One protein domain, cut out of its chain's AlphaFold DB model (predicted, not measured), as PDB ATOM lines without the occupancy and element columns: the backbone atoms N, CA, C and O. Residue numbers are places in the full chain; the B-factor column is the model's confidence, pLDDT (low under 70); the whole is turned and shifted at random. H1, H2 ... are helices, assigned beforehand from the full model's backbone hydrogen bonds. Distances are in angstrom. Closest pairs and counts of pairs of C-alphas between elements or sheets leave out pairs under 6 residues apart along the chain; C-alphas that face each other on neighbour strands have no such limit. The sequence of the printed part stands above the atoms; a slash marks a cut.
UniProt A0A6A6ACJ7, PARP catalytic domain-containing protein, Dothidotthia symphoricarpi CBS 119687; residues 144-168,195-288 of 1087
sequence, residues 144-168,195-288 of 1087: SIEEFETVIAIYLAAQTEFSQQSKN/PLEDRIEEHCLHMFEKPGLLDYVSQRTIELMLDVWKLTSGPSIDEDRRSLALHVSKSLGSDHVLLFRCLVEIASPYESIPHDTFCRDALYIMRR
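This is residues 144 to 168 and 195 to 288 of the 1087 residues of the protein "PARP catalytic domain-containing protein" of Dothidotthia symphoricarpi CBS 119687 (UniProt A0A6A6ACJ7). Three helices, H3, H4 and H5, make an up-and-down bundle at the core, their centres set in a triangle; the long helix H1 crosses one side of it, about perpendicular to H3. H2 runs partly beside H1, opposite ways, and packs on the early part of H3, while H6 packs on H4 on another side of the bundle; residues 207 to 212 stick out. The printed part has 119 residues, with six named helices, H1 to H6 in that order, and no named strand: the class is all helix. It is compact, with a radius of gyration of the C-alphas of 14.3 A and spans of 43 by 34 by 29 A.

Begin with H1, residues 145 to 168, and H2, residues 197 to 209: they touch, closest at the C-alphas of Tyr 155 and Glu 197, 6.0 A, at a shallow tilt of 26 degrees, opposite ways. Next look at the hub, H3, residues 216 to 231. With residues 222 to 229 alone it touches H1, closest at the C-alphas of Thr 150 and Leu 226, 6.9 A, about perpendicular at 85 degrees. With residues 218 to 222 alone it touches H2, closest at the C-alphas of Arg 199 and Ser 218, 5.5 A. H4, residues 239 to 251, forms a helical hairpin with H3, at a shallow tilt of 14 degrees; their closest C-alphas, of Trp 229 and Arg 242, are 6.9 A apart. H5, residues 256 to 266, forms a second helical hairpin with H4, closest at the C-alphas of Ala 245 and Leu 263, 6.3 A. H5 also touches H3, the same way at 10 degrees, closest at the C-alphas of Leu 224 and Leu 263, 6.0 A. H6, residues 275 to 286, touches H4 at a steep tilt of 38 degrees, closest at the C-alphas of Asp 240 and Arg 280, 5.3 A; it is apart from H3. In H1 to H5 every O i to N i+4 pair is within hydrogen-bond range; in H6, 7 of 8 are.

Find C-alpha 145 at (14.834, 26.810, 41.007); from there H1 runs 34.8 A to C-alpha 168. H2 is 18.2 A long, H3 22.8 A, H4 18.1 A, H5 15.2 A and H6 15.6 A. H3 begins at C-alpha 216, (22.875, 36.498, 21.723), and H6 ends at C-alpha 286, (4.014, 54.216, 26.691).

The two C-alphas farthest apart, of Lys 210 and Thr 277, are 43.1 A apart. Residues 169 to 194 are not printed; C-alphas 168 and 195 are 19.5 A apart across this cut. Of the links printed whole, H4 to H5 is tight, the others are short and none is long. Mean pLDDT of the printed part is 79.1; look for values under 70 at residues 162 to 168, 208 to 214, 235, 253 to 254 and 269 to 276.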
ATOM      1  N   SER A 144      19.240  27.847  39.064       82.75
ATOM      2  CA  SER A 144      18.540  27.561  40.324       82.75
ATOM      3  C   SER A 144      17.019  27.500  40.117       82.75
ATOM      4  O   SER A 144      16.491  28.047  39.146       82.75
ATOM      5  N   ILE A 145      16.305  26.844  41.039       83.06
ATOM      6  CA  ILE A 145      14.834  26.810  41.007       83.06
ATOM      7  C   ILE A 145      14.252  28.230  41.080       83.06
ATOM      8  O   ILE A 145      13.409  28.574  40.266       83.06
ATOM      9  N   GLU A 146      14.804  29.093  41.942       83.19
ATOM     10  CA  GLU A 146      14.401  30.501  42.082       83.19
ATOM     11  C   GLU A 146      14.576  31.294  40.772       83.19
ATOM     12  O   GLU A 146      13.728  32.105  40.397       83.19
ATOM     13  N   GLU A 147      15.675  31.066  40.043       84.00
ATOM     14  CA  GLU A 147      15.916  31.716  38.751       84.00
ATOM     15  C   GLU A 147      14.964  31.197  37.671       84.00
ATOM     16  O   GLU A 147      14.431  31.995  36.902       84.00
ATOM     17  N   PHE A 148      14.701  29.889  37.636       87.31
ATOM     18  CA  PHE A 148      13.790  29.289  36.664       87.31
ATOM     19  C   PHE A 148      12.322  29.675  36.919       87.31
ATOM     20  O   PHE A 148      11.627  30.087  35.992       87.31
ATOM     21  N   GLU A 149      11.874  29.676  38.178       87.69
ATOM     22  CA  GLU A 149      10.585  30.243  38.595       87.69
ATOM     23  C   GLU A 149      10.465  31.721  38.197       87.69
ATOM     24  O   GLU A 149       9.406  32.153  37.742       87.69
ATOM     25  N   THR A 150      11.554  32.493  38.285       89.31
ATOM     26  CA  THR A 150      11.571  33.890  37.825       89.31
ATOM     27  C   THR A 150      11.402  33.994  36.302       89.31
ATOM     28  O   THR A 150      10.646  34.851  35.843       89.31
ATOM     29  N   VAL A 151      12.024  33.113  35.503       89.31
ATOM     30  CA  VAL A 151      11.802  33.047  34.040       89.31
ATOM     31  C   VAL A 151      10.328  32.759  33.719       89.31
ATOM     32  O   VAL A 151       9.734  33.458  32.894       89.31
ATOM     33  N   ILE A 152       9.710  31.792  34.405       89.50
ATOM     34  CA  ILE A 152       8.282  31.472  34.241       89.50
ATOM     35  C   ILE A 152       7.391  32.646  34.689       89.50
ATOM     36  O   ILE A 152       6.428  32.986  34.003       89.50
ATOM     37  N   ALA A 153       7.733  33.337  35.779       89.06
ATOM     38  CA  ALA A 153       7.002  34.520  36.232       89.06
ATOM     39  C   ALA A 153       7.054  35.675  35.212       89.06
ATOM     40  O   ALA A 153       6.046  36.354  35.009       89.06
ATOM     41  N   ILE A 154       8.190  35.883  34.534       91.06
ATOM     42  CA  ILE A 154       8.319  36.866  33.442       91.06
ATOM     43  C   ILE A 154       7.437  36.467  32.246       91.06
ATOM     44  O   ILE A 154       6.749  37.321  31.682       91.06
ATOM     45  N   TYR A 155       7.410  35.180  31.882       89.94
ATOM     46  CA  TYR A 155       6.563  34.651  30.804       89.94
ATOM     47  C   TYR A 155       5.065  34.876  31.079       89.94
ATOM     48  O   TYR A 155       4.363  35.479  30.266       89.94
ATOM     49  N   LEU A 156       4.588  34.486  32.267       88.56
ATOM     50  CA  LEU A 156       3.190  34.669  32.675       88.56
ATOM     51  C   LEU A 156       2.797  36.156  32.781       88.56
ATOM     52  O   LEU A 156       1.667  36.529  32.445       88.56
ATOM     53  N   ALA A 157       3.723  37.026  33.199       87.19
ATOM     54  CA  ALA A 157       3.501  38.470  33.222       87.19
ATOM     55  C   ALA A 157       3.337  39.051  31.803       87.19
ATOM     56  O   ALA A 157       2.401  39.818  31.563       87.19
ATOM     57  N   ALA A 158       4.170  38.626  30.843       86.25
ATOM     58  CA  ALA A 158       4.066  39.032  29.439       86.25
ATOM     59  C   ALA A 158       2.713  38.631  28.813       86.25
ATOM     60  O   ALA A 158       2.044  39.462  28.189       86.25
ATOM     61  N   GLN A 159       2.263  37.391  29.048       84.25
ATOM     62  CA  GLN A 159       0.949  36.906  28.601       84.25
ATOM     63  C   GLN A 159      -0.215  37.690  29.227       84.25
ATOM     64  O   GLN A 159      -1.206  38.017  28.558       84.25
ATOM     65  N   THR A 160      -0.100  38.010  30.519       82.25
ATOM     66  CA  THR A 160      -1.126  38.743  31.271       82.25
ATOM     67  C   THR A 160      -1.279  40.172  30.755       82.25
ATOM     68  O   THR A 160      -2.404  40.614  30.506       82.25
ATOM     69  N   GLU A 161      -0.171  40.886  30.539       73.50
ATOM     70  CA  GLU A 161      -0.198  42.257  30.026       73.50
ATOM     71  C   GLU A 161      -0.804  42.322  28.617       73.50
ATOM     72  O   GLU A 161      -1.700  43.135  28.363       73.50
ATOM     73  N   PHE A 162      -0.415  41.408  27.721       69.25
ATOM     74  CA  PHE A 162      -0.984  41.354  26.373       69.25
ATOM     75  C   PHE A 162      -2.497  41.060  26.398       69.25
ATOM     76  O   PHE A 162      -3.295  41.753  25.753       69.25
ATOM     77  N   SER A 163      -2.921  40.109  27.235       66.44
ATOM     78  CA  SER A 163      -4.333  39.755  27.437       66.44
ATOM     79  C   SER A 163      -5.188  40.922  27.950       66.44
ATOM     80  O   SER A 163      -6.367  41.035  27.596       66.44
ATOM     81  N   GLN A 164      -4.622  41.807  28.778       63.47
ATOM     82  CA  GLN A 164      -5.305  43.011  29.264       63.47
ATOM     83  C   GLN A 164      -5.418  44.101  28.185       63.47
ATOM     84  O   GLN A 164      -6.411  44.835  28.163       63.47
ATOM     85  N   GLN A 165      -4.456  44.208  27.263       59.12
ATOM     86  CA  GLN A 165      -4.525  45.180  26.168       59.12
ATOM     87  C   GLN A 165      -5.603  44.819  25.134       59.12
ATOM     88  O   GLN A 165      -6.431  45.676  24.809       59.12
ATOM     89  N   SER A 166      -5.664  43.559  24.686       55.56
ATOM     90  CA  SER A 166      -6.655  43.110  23.690       55.56
ATOM     91  C   SER A 166      -8.098  43.239  24.191       55.56
ATOM     92  O   SER A 166      -8.962  43.759  23.481       55.56
ATOM     93  N   LYS A 167      -8.370  42.880  25.457       53.84
ATOM     94  CA  LYS A 167      -9.704  43.054  26.074       53.84
ATOM     95  C   LYS A 167     -10.161  44.521  26.080       53.84
ATOM     96  O   LYS A 167     -11.333  44.801  25.835       53.84
ATOM     97  N   ASN A 168      -9.233  45.462  26.273       51.31
ATOM     98  CA  ASN A 168      -9.502  46.905  26.252       51.31
ATOM     99  C   ASN A 168      -9.651  47.515  24.840       51.31
ATOM    100  O   ASN A 168     -10.080  48.667  24.727       51.31
ATOM    101  N   PRO A 195       6.433  39.427  22.105       80.88
ATOM    102  CA  PRO A 195       7.732  38.991  21.555       80.88
ATOM    103  C   PRO A 195       8.732  38.376  22.557       80.88
ATOM    104  O   PRO A 195       9.807  37.932  22.159       80.88
ATOM    105  N   LEU A 196       8.421  38.406  23.858       85.25
ATOM    106  CA  LEU A 196       9.184  37.695  24.892       85.25
ATOM    107  C   LEU A 196       8.725  36.246  25.077       85.25
ATOM    108  O   LEU A 196       9.526  35.454  25.554       85.25
ATOM    109  N   GLU A 197       7.482  35.898  24.724       87.19
ATOM    110  CA  GLU A 197       6.982  34.525  24.846       87.19
ATOM    111  C   GLU A 197       7.844  33.583  24.008       87.19
ATOM    112  O   GLU A 197       8.473  32.688  24.564       87.19
ATOM    113  N   ASP A 198       7.987  33.872  22.711       83.19
ATOM    114  CA  ASP A 198       8.777  33.052  21.787       83.19
ATOM    115  C   ASP A 198      10.260  32.963  22.215       83.19
ATOM    116  O   ASP A 198      10.881  31.909  22.095       83.19
ATOM    117  N   ARG A 199      10.831  34.043  22.779       85.44
ATOM    118  CA  ARG A 199      12.223  34.065  23.286       85.44
ATOM    119  C   ARG A 199      12.405  33.234  24.553       85.44
ATOM    120  O   ARG A 199      13.447  32.606  24.721       85.44
ATOM    121  N   ILE A 200      11.431  33.253  25.462       87.69
ATOM    122  CA  ILE A 200      11.475  32.455  26.692       87.69
ATOM    123  C   ILE A 200      11.208  30.983  26.371       87.69
ATOM    124  O   ILE A 200      11.872  30.118  26.933       87.69
ATOM    125  N   GLU A 201      10.321  30.685  25.424       87.12
ATOM    126  CA  GLU A 201      10.114  29.329  24.914       87.12
ATOM    127  C   GLU A 201      11.383  28.781  24.252       87.12
ATOM    128  O   GLU A 201      11.844  27.710  24.637       87.12
ATOM    129  N   GLU A 202      12.014  29.536  23.345       82.44
ATOM    130  CA  GLU A 202      13.323  29.202  22.756       82.44
ATOM    131  C   GLU A 202      14.383  28.949  23.844       82.44
ATOM    132  O   GLU A 202      15.096  27.943  23.806       82.44
ATOM    133  N   HIS A 203      14.448  29.814  24.860       82.06
ATOM    134  CA  HIS A 203      15.375  29.669  25.980       82.06
ATOM    135  C   HIS A 203      15.124  28.402  26.809       82.06
ATOM    136  O   HIS A 203      16.065  27.656  27.090       82.06
ATOM    137  N   CYS A 204      13.868  28.119  27.157       81.25
ATOM    138  CA  CYS A 204      13.479  26.910  27.876       81.25
ATOM    139  C   CYS A 204      13.770  25.644  27.064       81.25
ATOM    140  O   CYS A 204      14.312  24.687  27.611       81.25
ATOM    141  N   LEU A 205      13.495  25.642  25.759       77.50
ATOM    142  CA  LEU A 205      13.820  24.514  24.887       77.50
ATOM    143  C   LEU A 205      15.330  24.250  24.830       77.50
ATOM    144  O   LEU A 205      15.762  23.115  25.040       77.50
ATOM    145  N   HIS A 206      16.145  25.287  24.647       74.19
ATOM    146  CA  HIS A 206      17.602  25.150  24.621       74.19
ATOM    147  C   HIS A 206      18.219  24.738  25.963       74.19
ATOM    148  O   HIS A 206      19.191  23.980  25.954       74.19
ATOM    149  N   MET A 207      17.666  25.181  27.103       71.81
ATOM    150  CA  MET A 207      18.088  24.694  28.428       71.81
ATOM    151  C   MET A 207      17.941  23.176  28.552       71.81
ATOM    152  O   MET A 207      18.728  22.534  29.247       71.81
ATOM    153  N   PHE A 208      16.962  22.594  27.858       66.44
ATOM    154  CA  PHE A 208      16.760  21.157  27.861       66.44
ATOM    155  C   PHE A 208      17.514  20.420  26.745       66.44
ATOM    156  O   PHE A 208      17.970  19.309  26.998       66.44
ATOM    157  N   GLU A 209      17.657  20.967  25.531       59.72
ATOM    158  CA  GLU A 209      18.076  20.158  24.372       59.72
ATOM    159  C   GLU A 209      19.580  19.886  24.216       59.72
ATOM    160  O   GLU A 209      19.942  18.728  23.990       59.72
ATOM    161  N   LYS A 210      20.441  20.908  24.312       55.00
ATOM    162  CA  LYS A 210      21.923  20.834  24.310       55.00
ATOM    163  C   LYS A 210      22.473  22.279  24.365       55.00
ATOM    164  O   LYS A 210      21.908  23.150  23.702       55.00
ATOM    165  N   PRO A 211      23.579  22.571  25.081       47.22
ATOM    166  CA  PRO A 211      24.124  23.928  25.146       47.22
ATOM    167  C   PRO A 211      24.771  24.350  23.814       47.22
ATOM    168  O   PRO A 211      25.925  24.029  23.526       47.22
ATOM    169  N   GLY A 212      24.025  25.104  23.006       51.59
ATOM    170  CA  GLY A 212      24.506  25.753  21.788       51.59
ATOM    171  C   GLY A 212      23.370  26.347  20.951       51.59
ATOM    172  O   GLY A 212      22.354  25.690  20.766       51.59
ATOM    173  N   LEU A 213      23.589  27.555  20.411       53.59
ATOM    174  CA  LEU A 213      22.710  28.287  19.473       53.59
ATOM    175  C   LEU A 213      21.440  28.986  20.017       53.59
ATOM    176  O   LEU A 213      20.547  29.254  19.223       53.59
ATOM    177  N   LEU A 214      21.406  29.451  21.278       60.06
ATOM    178  CA  LEU A 214      20.608  30.668  21.530       60.06
ATOM    179  C   LEU A 214      21.220  31.830  20.746       60.06
ATOM    180  O   LEU A 214      22.443  32.010  20.762       60.06
ATOM    181  N   ASP A 215      20.378  32.661  20.135       71.31
ATOM    182  CA  ASP A 215      20.838  33.968  19.688       71.31
ATOM    183  C   ASP A 215      21.260  34.824  20.895       71.31
ATOM    184  O   ASP A 215      20.631  34.818  21.961       71.31
ATOM    185  N   TYR A 216      22.331  35.596  20.707       79.75
ATOM    186  CA  TYR A 216      22.875  36.498  21.723       79.75
ATOM    187  C   TYR A 216      21.808  37.472  22.236       79.75
ATOM    188  O   TYR A 216      21.834  37.853  23.407       79.75
ATOM    189  N   VAL A 217      20.847  37.852  21.387       79.81
ATOM    190  CA  VAL A 217      19.753  38.744  21.768       79.81
ATOM    191  C   VAL A 217      18.770  38.072  22.713       79.81
ATOM    192  O   VAL A 217      18.487  38.645  23.763       79.81
ATOM    193  N   SER A 218      18.272  36.878  22.376       81.62
ATOM    194  CA  SER A 218      17.349  36.123  23.234       81.62
ATOM    195  C   SER A 218      17.963  35.901  24.618       81.62
ATOM    196  O   SER A 218      17.344  36.250  25.626       81.62
ATOM    197  N   GLN A 219      19.225  35.451  24.674       83.25
ATOM    198  CA  GLN A 219      19.945  35.278  25.937       83.25
ATOM    199  C   GLN A 219      20.069  36.603  26.707       83.25
ATOM    200  O   GLN A 219      19.694  36.680  27.878       83.25
ATOM    201  N   ARG A 220      20.567  37.668  26.063       86.31
ATOM    202  CA  ARG A 220      20.854  38.933  26.753       86.31
ATOM    203  C   ARG A 220      19.593  39.674  27.199       86.31
ATOM    204  O   ARG A 220      19.629  40.359  28.219       86.31
ATOM    205  N   THR A 221      18.478  39.535  26.480       88.00
ATOM    206  CA  THR A 221      17.175  40.044  26.928       88.00
ATOM    207  C   THR A 221      16.726  39.343  28.210       88.00
ATOM    208  O   THR A 221      16.312  40.027  29.141       88.00
ATOM    209  N   ILE A 222      16.839  38.014  28.293       88.00
ATOM    210  CA  ILE A 222      16.391  37.250  29.469       88.00
ATOM    211  C   ILE A 222      17.270  37.544  30.691       88.00
ATOM    212  O   ILE A 222      16.726  37.807  31.760       88.00
ATOM    213  N   GLU A 223      18.597  37.612  30.529       88.56
ATOM    214  CA  GLU A 223      19.521  38.043  31.595       88.56
ATOM    215  C   GLU A 223      19.096  39.389  32.213       88.56
ATOM    216  O   GLU A 223      18.976  39.512  33.429       88.56
ATOM    217  N   LEU A 224      18.799  40.390  31.376       89.94
ATOM    218  CA  LEU A 224      18.419  41.724  31.849       89.94
ATOM    219  C   LEU A 224      17.003  41.777  32.445       89.94
ATOM    220  O   LEU A 224      16.767  42.533  33.384       89.94
ATOM    221  N   MET A 225      16.062  40.973  31.942       91.44
ATOM    222  CA  MET A 225      14.731  40.837  32.552       91.44
ATOM    223  C   MET A 225      14.809  40.171  33.935       91.44
ATOM    224  O   MET A 225      14.118  40.600  34.860       91.44
ATOM    225  N   LEU A 226      15.690  39.177  34.104       90.50
ATOM    226  CA  LEU A 226      15.984  38.571  35.405       90.50
ATOM    227  C   LEU A 226      16.587  39.589  36.380       90.50
ATOM    228  O   LEU A 226      16.170  39.619  37.536       90.50
ATOM    229  N   ASP A 227      17.502  40.456  35.932       89.69
ATOM    230  CA  ASP A 227      18.060  41.528  36.769       89.69
ATOM    231  C   ASP A 227      16.968  42.509  37.253       89.69
ATOM    232  O   ASP A 227      16.924  42.844  38.442       89.69
ATOM    233  N   VAL A 228      16.023  42.906  36.382       89.06
ATOM    234  CA  VAL A 228      14.850  43.718  36.780       89.06
ATOM    235  C   VAL A 228      14.001  42.990  37.825       89.06
ATOM    236  O   VAL A 228      13.642  43.586  38.844       89.06
ATOM    237  N   TRP A 229      13.677  41.711  37.611       90.62
ATOM    238  CA  TRP A 229      12.834  40.954  38.544       90.62
ATOM    239  C   TRP A 229      13.506  40.769  39.907       90.62
ATOM    240  O   TRP A 229      12.863  41.025  40.926       90.62
ATOM    241  N   LYS A 230      14.800  40.416  39.927       87.38
ATOM    242  CA  LYS A 230      15.613  40.247  41.144       87.38
ATOM    243  C   LYS A 230      15.671  41.525  41.987       87.38
ATOM    244  O   LYS A 230      15.541  41.451  43.204       87.38
ATOM    245  N   LEU A 231      15.812  42.695  41.357       83.38
ATOM    246  CA  LEU A 231      15.860  43.993  42.051       83.38
ATOM    247  C   LEU A 231      14.493  44.525  42.503       83.38
ATOM    248  O   LEU A 231      14.437  45.447  43.312       83.38
ATOM    249  N   THR A 232      13.400  43.956  41.995       83.75
ATOM    250  CA  THR A 232      12.017  44.326  42.350       83.75
ATOM    251  C   THR A 232      11.344  43.298  43.271       83.75
ATOM    252  O   THR A 232      10.148  43.390  43.545       83.75
ATOM    253  N   SER A 233      12.110  42.325  43.775       75.25
ATOM    254  CA  SER A 233      11.674  41.343  44.770       75.25
ATOM    255  C   SER A 233      11.645  41.950  46.177       75.25
ATOM    256  O   SER A 233      12.684  42.254  46.760       75.25
ATOM    257  N   GLY A 234      10.449  42.098  46.749       71.94
ATOM    258  CA  GLY A 234      10.248  42.652  48.089       71.94
ATOM    259  C   GLY A 234       8.789  42.571  48.557       71.94
ATOM    260  O   GLY A 234       7.931  42.110  47.806       71.94
ATOM    261  N   PRO A 235       8.478  43.018  49.791       64.00
ATOM    262  CA  PRO A 235       7.121  42.969  50.352       64.00
ATOM    263  C   PRO A 235       6.133  43.923  49.661       64.00
ATOM    264  O   PRO A 235       4.925  43.731  49.760       64.00
ATOM    265  N   SER A 236       6.646  44.935  48.960       73.44
ATOM    266  CA  SER A 236       5.914  45.717  47.965       73.44
ATOM    267  C   SER A 236       6.647  45.532  46.645       73.44
ATOM    268  O   SER A 236       7.733  46.083  46.470       73.44
ATOM    269  N   ILE A 237       6.088  44.718  45.753       74.81
ATOM    270  CA  ILE A 237       6.646  44.495  44.418       74.81
ATOM    271  C   ILE A 237       6.486  45.778  43.597       74.81
ATOM    272  O   ILE A 237       5.411  46.378  43.575       74.81
ATOM    273  N   ASP A 238       7.550  46.193  42.909       81.06
ATOM    274  CA  ASP A 238       7.504  47.330  41.982       81.06
ATOM    275  C   ASP A 238       6.937  46.885  40.621       81.06
ATOM    276  O   ASP A 238       7.652  46.596  39.656       81.06
ATOM    277  N   GLU A 239       5.608  46.773  40.583       81.94
ATOM    278  CA  GLU A 239       4.842  46.378  39.396       81.94
ATOM    279  C   GLU A 239       4.966  47.389  38.243       81.94
ATOM    280  O   GLU A 239       4.887  47.000  37.075       81.94
ATOM    281  N   ASP A 240       5.209  48.673  38.537       84.12
ATOM    282  CA  ASP A 240       5.390  49.709  37.516       84.12
ATOM    283  C   ASP A 240       6.738  49.538  36.787       84.12
ATOM    284  O   ASP A 240       6.777  49.604  35.556       84.12
ATOM    285  N   ARG A 241       7.839  49.225  37.495       85.62
ATOM    286  CA  ARG A 241       9.130  48.851  36.871       85.62
ATOM    287  C   ARG A 241       9.024  47.577  36.038       85.62
ATOM    288  O   ARG A 241       9.549  47.542  34.923       85.62
ATOM    289  N   ARG A 242       8.348  46.546  36.556       89.56
ATOM    290  CA  ARG A 242       8.142  45.266  35.852       89.56
ATOM    291  C   ARG A 242       7.328  45.454  34.569       89.56
ATOM    292  O   ARG A 242       7.777  45.049  33.498       89.56
ATOM    293  N   SER A 243       6.198  46.155  34.658       87.62
ATOM    294  CA  SER A 243       5.354  46.509  33.506       87.62
ATOM    295  C   SER A 243       6.097  47.371  32.477       87.62
ATOM    296  O   SER A 243       5.942  47.185  31.271       87.62
ATOM    297  N   LEU A 244       6.945  48.308  32.921       87.81
ATOM    298  CA  LEU A 244       7.745  49.132  32.013       87.81
ATOM    299  C   LEU A 244       8.768  48.294  31.231       87.81
ATOM    300  O   LEU A 244       8.915  48.492  30.026       87.81
ATOM    301  N   ALA A 245       9.436  47.328  31.870       89.31
ATOM    302  CA  ALA A 245      10.389  46.435  31.204       89.31
ATOM    303  C   ALA A 245       9.727  45.552  30.125       89.31
ATOM    304  O   ALA A 245      10.286  45.372  29.036       89.31
ATOM    305  N   LEU A 246       8.514  45.057  30.392       89.19
ATOM    306  CA  LEU A 246       7.699  44.317  29.424       89.19
ATOM    307  C   LEU A 246       7.304  45.210  28.234       89.19
ATOM    308  O   LEU A 246       7.608  44.876  27.086       89.19
ATOM    309  N   HIS A 247       6.755  46.403  28.491       85.44
ATOM    310  CA  HIS A 247       6.402  47.360  27.438       85.44
ATOM    311  C   HIS A 247       7.586  47.803  26.575       85.44
ATOM    312  O   HIS A 247       7.459  47.869  25.353       85.44
ATOM    313  N   VAL A 248       8.746  48.066  27.175       86.75
ATOM    314  CA  VAL A 248       9.989  48.379  26.453       86.75
ATOM    315  C   VAL A 248      10.401  47.207  25.554       86.75
ATOM    316  O   VAL A 248      10.746  47.422  24.390       86.75
ATOM    317  N   SER A 249      10.282  45.969  26.040       85.88
ATOM    318  CA  SER A 249      10.567  44.754  25.262       85.88
ATOM    319  C   SER A 249       9.610  44.555  24.081       85.88
ATOM    320  O   SER A 249      10.054  44.144  23.008       85.88
ATOM    321  N   LYS A 250       8.328  44.915  24.233       83.88
ATOM    322  CA  LYS A 250       7.349  44.973  23.133       83.88
ATOM    323  C   LYS A 250       7.724  46.042  22.102       83.88
ATOM    324  O   LYS A 250       7.877  45.750  20.920       83.88
ATOM    325  N   SER A 251       7.865  47.290  22.552       77.00
ATOM    326  CA  SER A 251       7.984  48.476  21.691       77.00
ATOM    327  C   SER A 251       9.320  48.572  20.952       77.00
ATOM    328  O   SER A 251       9.393  49.193  19.893       77.00
ATOM    329  N   LEU A 252      10.383  47.980  21.502       78.25
ATOM    330  CA  LEU A 252      11.740  48.045  20.952       78.25
ATOM    331  C   LEU A 252      12.247  46.690  20.456       78.25
ATOM    332  O   LEU A 252      13.436  46.561  20.185       78.25
ATOM    333  N   GLY A 253      11.370  45.689  20.306       62.41
ATOM    334  CA  GLY A 253      11.749  44.301  20.028       62.41
ATOM    335  C   GLY A 253      12.715  44.102  18.850       62.41
ATOM    336  O   GLY A 253      13.506  43.161  18.899       62.41
ATOM    337  N   SER A 254      12.700  45.001  17.854       69.88
ATOM    338  CA  SER A 254      13.576  45.032  16.668       69.88
ATOM    339  C   SER A 254      14.906  45.788  16.825       69.88
ATOM    340  O   SER A 254      15.794  45.616  15.997       69.88
ATOM    341  N   ASP A 255      15.069  46.627  17.852       80.12
ATOM    342  CA  ASP A 255      16.311  47.359  18.138       80.12
ATOM    343  C   ASP A 255      16.894  46.878  19.463       80.12
ATOM    344  O   ASP A 255      16.639  47.406  20.547       80.12
ATOM    345  N   HIS A 256      17.671  45.808  19.350       81.56
ATOM    346  CA  HIS A 256      18.220  45.091  20.489       81.56
ATOM    347  C   HIS A 256      19.246  45.927  21.267       81.56
ATOM    348  O   HIS A 256      19.327  45.819  22.488       81.56
ATOM    349  N   VAL A 257      19.996  46.805  20.587       82.19
ATOM    350  CA  VAL A 257      21.001  47.666  21.232       82.19
ATOM    351  C   VAL A 257      20.321  48.679  22.142       82.19
ATOM    352  O   VAL A 257      20.766  48.878  23.275       82.19
ATOM    353  N   LEU A 258      19.236  49.298  21.673       84.44
ATOM    354  CA  LEU A 258      18.462  50.227  22.483       84.44
ATOM    355  C   LEU A 258      17.699  49.507  23.606       84.44
ATOM    356  O   LEU A 258      17.759  49.945  24.757       84.44
ATOM    357  N   LEU A 259      17.075  48.365  23.297       86.38
ATOM    358  CA  LEU A 259      16.402  47.502  24.272       86.38
ATOM    359  C   LEU A 259      17.310  47.169  25.466       86.38
ATOM    360  O   LEU A 259      16.909  47.369  26.611       86.38
ATOM    361  N   PHE A 260      18.549  46.722  25.224       88.56
ATOM    362  CA  PHE A 260      19.473  46.393  26.314       88.56
ATOM    363  C   PHE A 260      19.820  47.606  27.180       88.56
ATOM    364  O   PHE A 260      19.919  47.460  28.395       88.56
ATOM    365  N   ARG A 261      19.998  48.799  26.592       86.69
ATOM    366  CA  ARG A 261      20.299  50.015  27.370       86.69
ATOM    367  C   ARG A 261      19.141  50.377  28.300       86.69
ATOM    368  O   ARG A 261      19.381  50.621  29.478       86.69
ATOM    369  N   CYS A 262      17.908  50.359  27.792       87.94
ATOM    370  CA  CYS A 262      16.717  50.625  28.598       87.94
ATOM    371  C   CYS A 262      16.545  49.589  29.719       87.94
ATOM    372  O   CYS A 262      16.319  49.972  30.864       87.94
ATOM    373  N   LEU A 263      16.703  48.290  29.431       88.69
ATOM    374  CA  LEU A 263      16.571  47.244  30.453       88.69
ATOM    375  C   LEU A 263      17.664  47.327  31.532       88.69
ATOM    376  O   LEU A 263      17.338  47.217  32.710       88.69
ATOM    377  N   VAL A 264      18.928  47.594  31.166       87.69
ATOM    378  CA  VAL A 264      20.026  47.830  32.132       87.69
ATOM    379  C   VAL A 264      19.692  48.968  33.098       87.69
ATOM    380  O   VAL A 264      20.028  48.900  34.276       87.69
ATOM    381  N   GLU A 265      19.023  50.014  32.621       84.69
ATOM    382  CA  GLU A 265      18.678  51.165  33.448       84.69
ATOM    383  C   GLU A 265      17.450  50.934  34.334       84.69
ATOM    384  O   GLU A 265      17.442  51.337  35.498       84.69
ATOM    385  N   ILE A 266      16.438  50.220  33.828       85.94
ATOM    386  CA  ILE A 266      15.321  49.737  34.653       85.94
ATOM    387  C   ILE A 266      15.849  48.776  35.738       85.94
ATOM    388  O   ILE A 266      15.328  48.775  36.855       85.94
ATOM    389  N   ALA A 267      16.930  48.040  35.454       83.06
ATOM    390  CA  ALA A 267      17.700  47.211  36.384       83.06
ATOM    391  C   ALA A 267      18.792  47.973  37.180       83.06
ATOM    392  O   ALA A 267      19.685  47.353  37.753       83.06
ATOM    393  N   SER A 268      18.754  49.309  37.254       80.25
ATOM    394  CA  SER A 268      19.713  50.075  38.067       80.25
ATOM    395  C   SER A 268      19.252  50.217  39.533       80.25
ATOM    396  O   SER A 268      18.074  50.498  39.785       80.25
ATOM    397  N   PRO A 269      20.146  50.080  40.533       65.00
ATOM    398  CA  PRO A 269      19.825  50.356  41.933       65.00
ATOM    399  C   PRO A 269      19.930  51.859  42.282       65.00
ATOM    400  O   PRO A 269      21.020  52.391  42.459       65.00
ATOM    401  N   TYR A 270      18.775  52.526  42.399       56.75
ATOM    402  CA  TYR A 270      18.426  53.654  43.296       56.75
ATOM    403  C   TYR A 270      19.354  54.881  43.528       56.75
ATOM    404  O   TYR A 270      19.024  55.696  44.386       56.75
ATOM    405  N   GLU A 271      20.428  55.119  42.766       51.22
ATOM    406  CA  GLU A 271      21.255  56.346  42.915       51.22
ATOM    407  C   GLU A 271      21.121  57.392  41.785       51.22
ATOM    408  O   GLU A 271      21.594  58.518  41.940       51.22
ATOM    409  N   SER A 272      20.466  57.079  40.659       52.72
ATOM    410  CA  SER A 272      20.418  57.962  39.471       52.72
ATOM    411  C   SER A 272      19.038  58.537  39.117       52.72
ATOM    412  O   SER A 272      18.968  59.574  38.448       52.72
ATOM    413  N   ILE A 273      17.952  57.869  39.524       56.41
ATOM    414  CA  ILE A 273      16.573  58.113  39.066       56.41
ATOM    415  C   ILE A 273      15.589  57.897  40.235       56.41
ATOM    416  O   ILE A 273      15.646  56.847  40.875       56.41
ATOM    417  N   PRO A 274      14.641  58.819  40.514       62.31
ATOM    418  CA  PRO A 274      13.475  58.529  41.355       62.31
ATOM    419  C   PRO A 274      12.523  57.559  40.628       62.31
ATOM    420  O   PRO A 274      11.600  57.974  39.924       62.31
ATOM    421  N   HIS A 275      12.791  56.257  40.761       63.00
ATOM    422  CA  HIS A 275      12.109  55.197  40.012       63.00
ATOM    423  C   HIS A 275      10.586  55.190  40.234       63.00
ATOM    424  O   HIS A 275       9.838  55.107  39.264       63.00
ATOM    425  N   ASP A 276      10.132  55.367  41.475       64.81
ATOM    426  CA  ASP A 276       8.731  55.237  41.892       64.81
ATOM    427  C   ASP A 276       7.764  56.196  41.158       64.81
ATOM    428  O   ASP A 276       6.597  55.872  40.938       64.81
ATOM    429  N   THR A 277       8.223  57.390  40.761       75.50
ATOM    430  CA  THR A 277       7.421  58.325  39.949       75.50
ATOM    431  C   THR A 277       7.726  58.205  38.463       75.50
ATOM    432  O   THR A 277       6.802  58.225  37.652       75.50
ATOM    433  N   PHE A 278       9.001  58.057  38.089       84.06
ATOM    434  CA  PHE A 278       9.397  57.982  36.686       84.06
ATOM    435  C   PHE A 278       8.825  56.750  35.983       84.06
ATOM    436  O   PHE A 278       8.275  56.884  34.892       84.06
ATOM    437  N   CYS A 279       8.916  55.566  36.595       82.75
ATOM    438  CA  CYS A 279       8.504  54.321  35.952       82.75
ATOM    439  C   CYS A 279       6.995  54.295  35.695       82.75
ATOM    440  O   CYS A 279       6.576  53.986  34.582       82.75
ATOM    441  N   ARG A 280       6.193  54.725  36.676       84.81
ATOM    442  CA  ARG A 280       4.738  54.879  36.550       84.81
ATOM    443  C   ARG A 280       4.349  55.876  35.457       84.81
ATOM    444  O   ARG A 280       3.499  55.583  34.616       84.81
ATOM    445  N   ASP A 281       4.962  57.060  35.460       86.19
ATOM    446  CA  ASP A 281       4.613  58.128  34.522       86.19
ATOM    447  C   ASP A 281       5.071  57.772  33.086       86.19
ATOM    448  O   ASP A 281       4.324  57.985  32.129       86.19
ATOM    449  N   ALA A 282       6.240  57.137  32.924       86.62
ATOM    450  CA  ALA A 282       6.720  56.608  31.643       86.62
ATOM    451  C   ALA A 282       5.832  55.464  31.123       86.62
ATOM    452  O   ALA A 282       5.432  55.481  29.959       86.62
ATOM    453  N   LEU A 283       5.457  54.512  31.983       87.12
ATOM    454  CA  LEU A 283       4.547  53.409  31.661       87.12
ATOM    455  C   LEU A 283       3.175  53.916  31.193       87.12
ATOM    456  O   LEU A 283       2.634  53.431  30.198       87.12
ATOM    457  N   TYR A 284       2.623  54.919  31.880       87.00
ATOM    458  CA  TYR A 284       1.360  55.555  31.506       87.00
ATOM    459  C   TYR A 284       1.414  56.177  30.102       87.00
ATOM    460  O   TYR A 284       0.472  56.025  29.321       87.00
ATOM    461  N   ILE A 285       2.527  56.832  29.764       87.88
ATOM    462  CA  ILE A 285       2.761  57.427  28.444       87.88
ATOM    463  C   ILE A 285       2.938  56.336  27.374       87.88
ATOM    464  O   ILE A 285       2.259  56.364  26.347       87.88
ATOM    465  N   MET A 286       3.782  55.328  27.626       85.81
ATOM    466  CA  MET A 286       4.014  54.216  26.691       85.81
ATOM    467  C   MET A 286       2.736  53.417  26.398       85.81
ATOM    468  O   MET A 286       2.544  52.967  25.273       85.81
ATOM    469  N   ARG A 287       1.808  53.294  27.357       85.44
ATOM    470  CA  ARG A 287       0.499  52.644  27.149       85.44
ATOM    471  C   ARG A 287      -0.495  53.469  26.310       85.44
ATOM    472  O   ARG A 287      -1.519  52.922  25.895       85.44
ATOM    473  N   ARG A 288      -0.231  54.760  26.063       84.25
ATOM    474  CA  ARG A 288      -1.099  55.666  25.277       84.25
ATOM    475  C   ARG A 288      -0.565  55.998  23.883       84.25
ATOM    476  O   ARG A 288      -1.367  56.421  23.053       84.25
TER     477      ARG A 288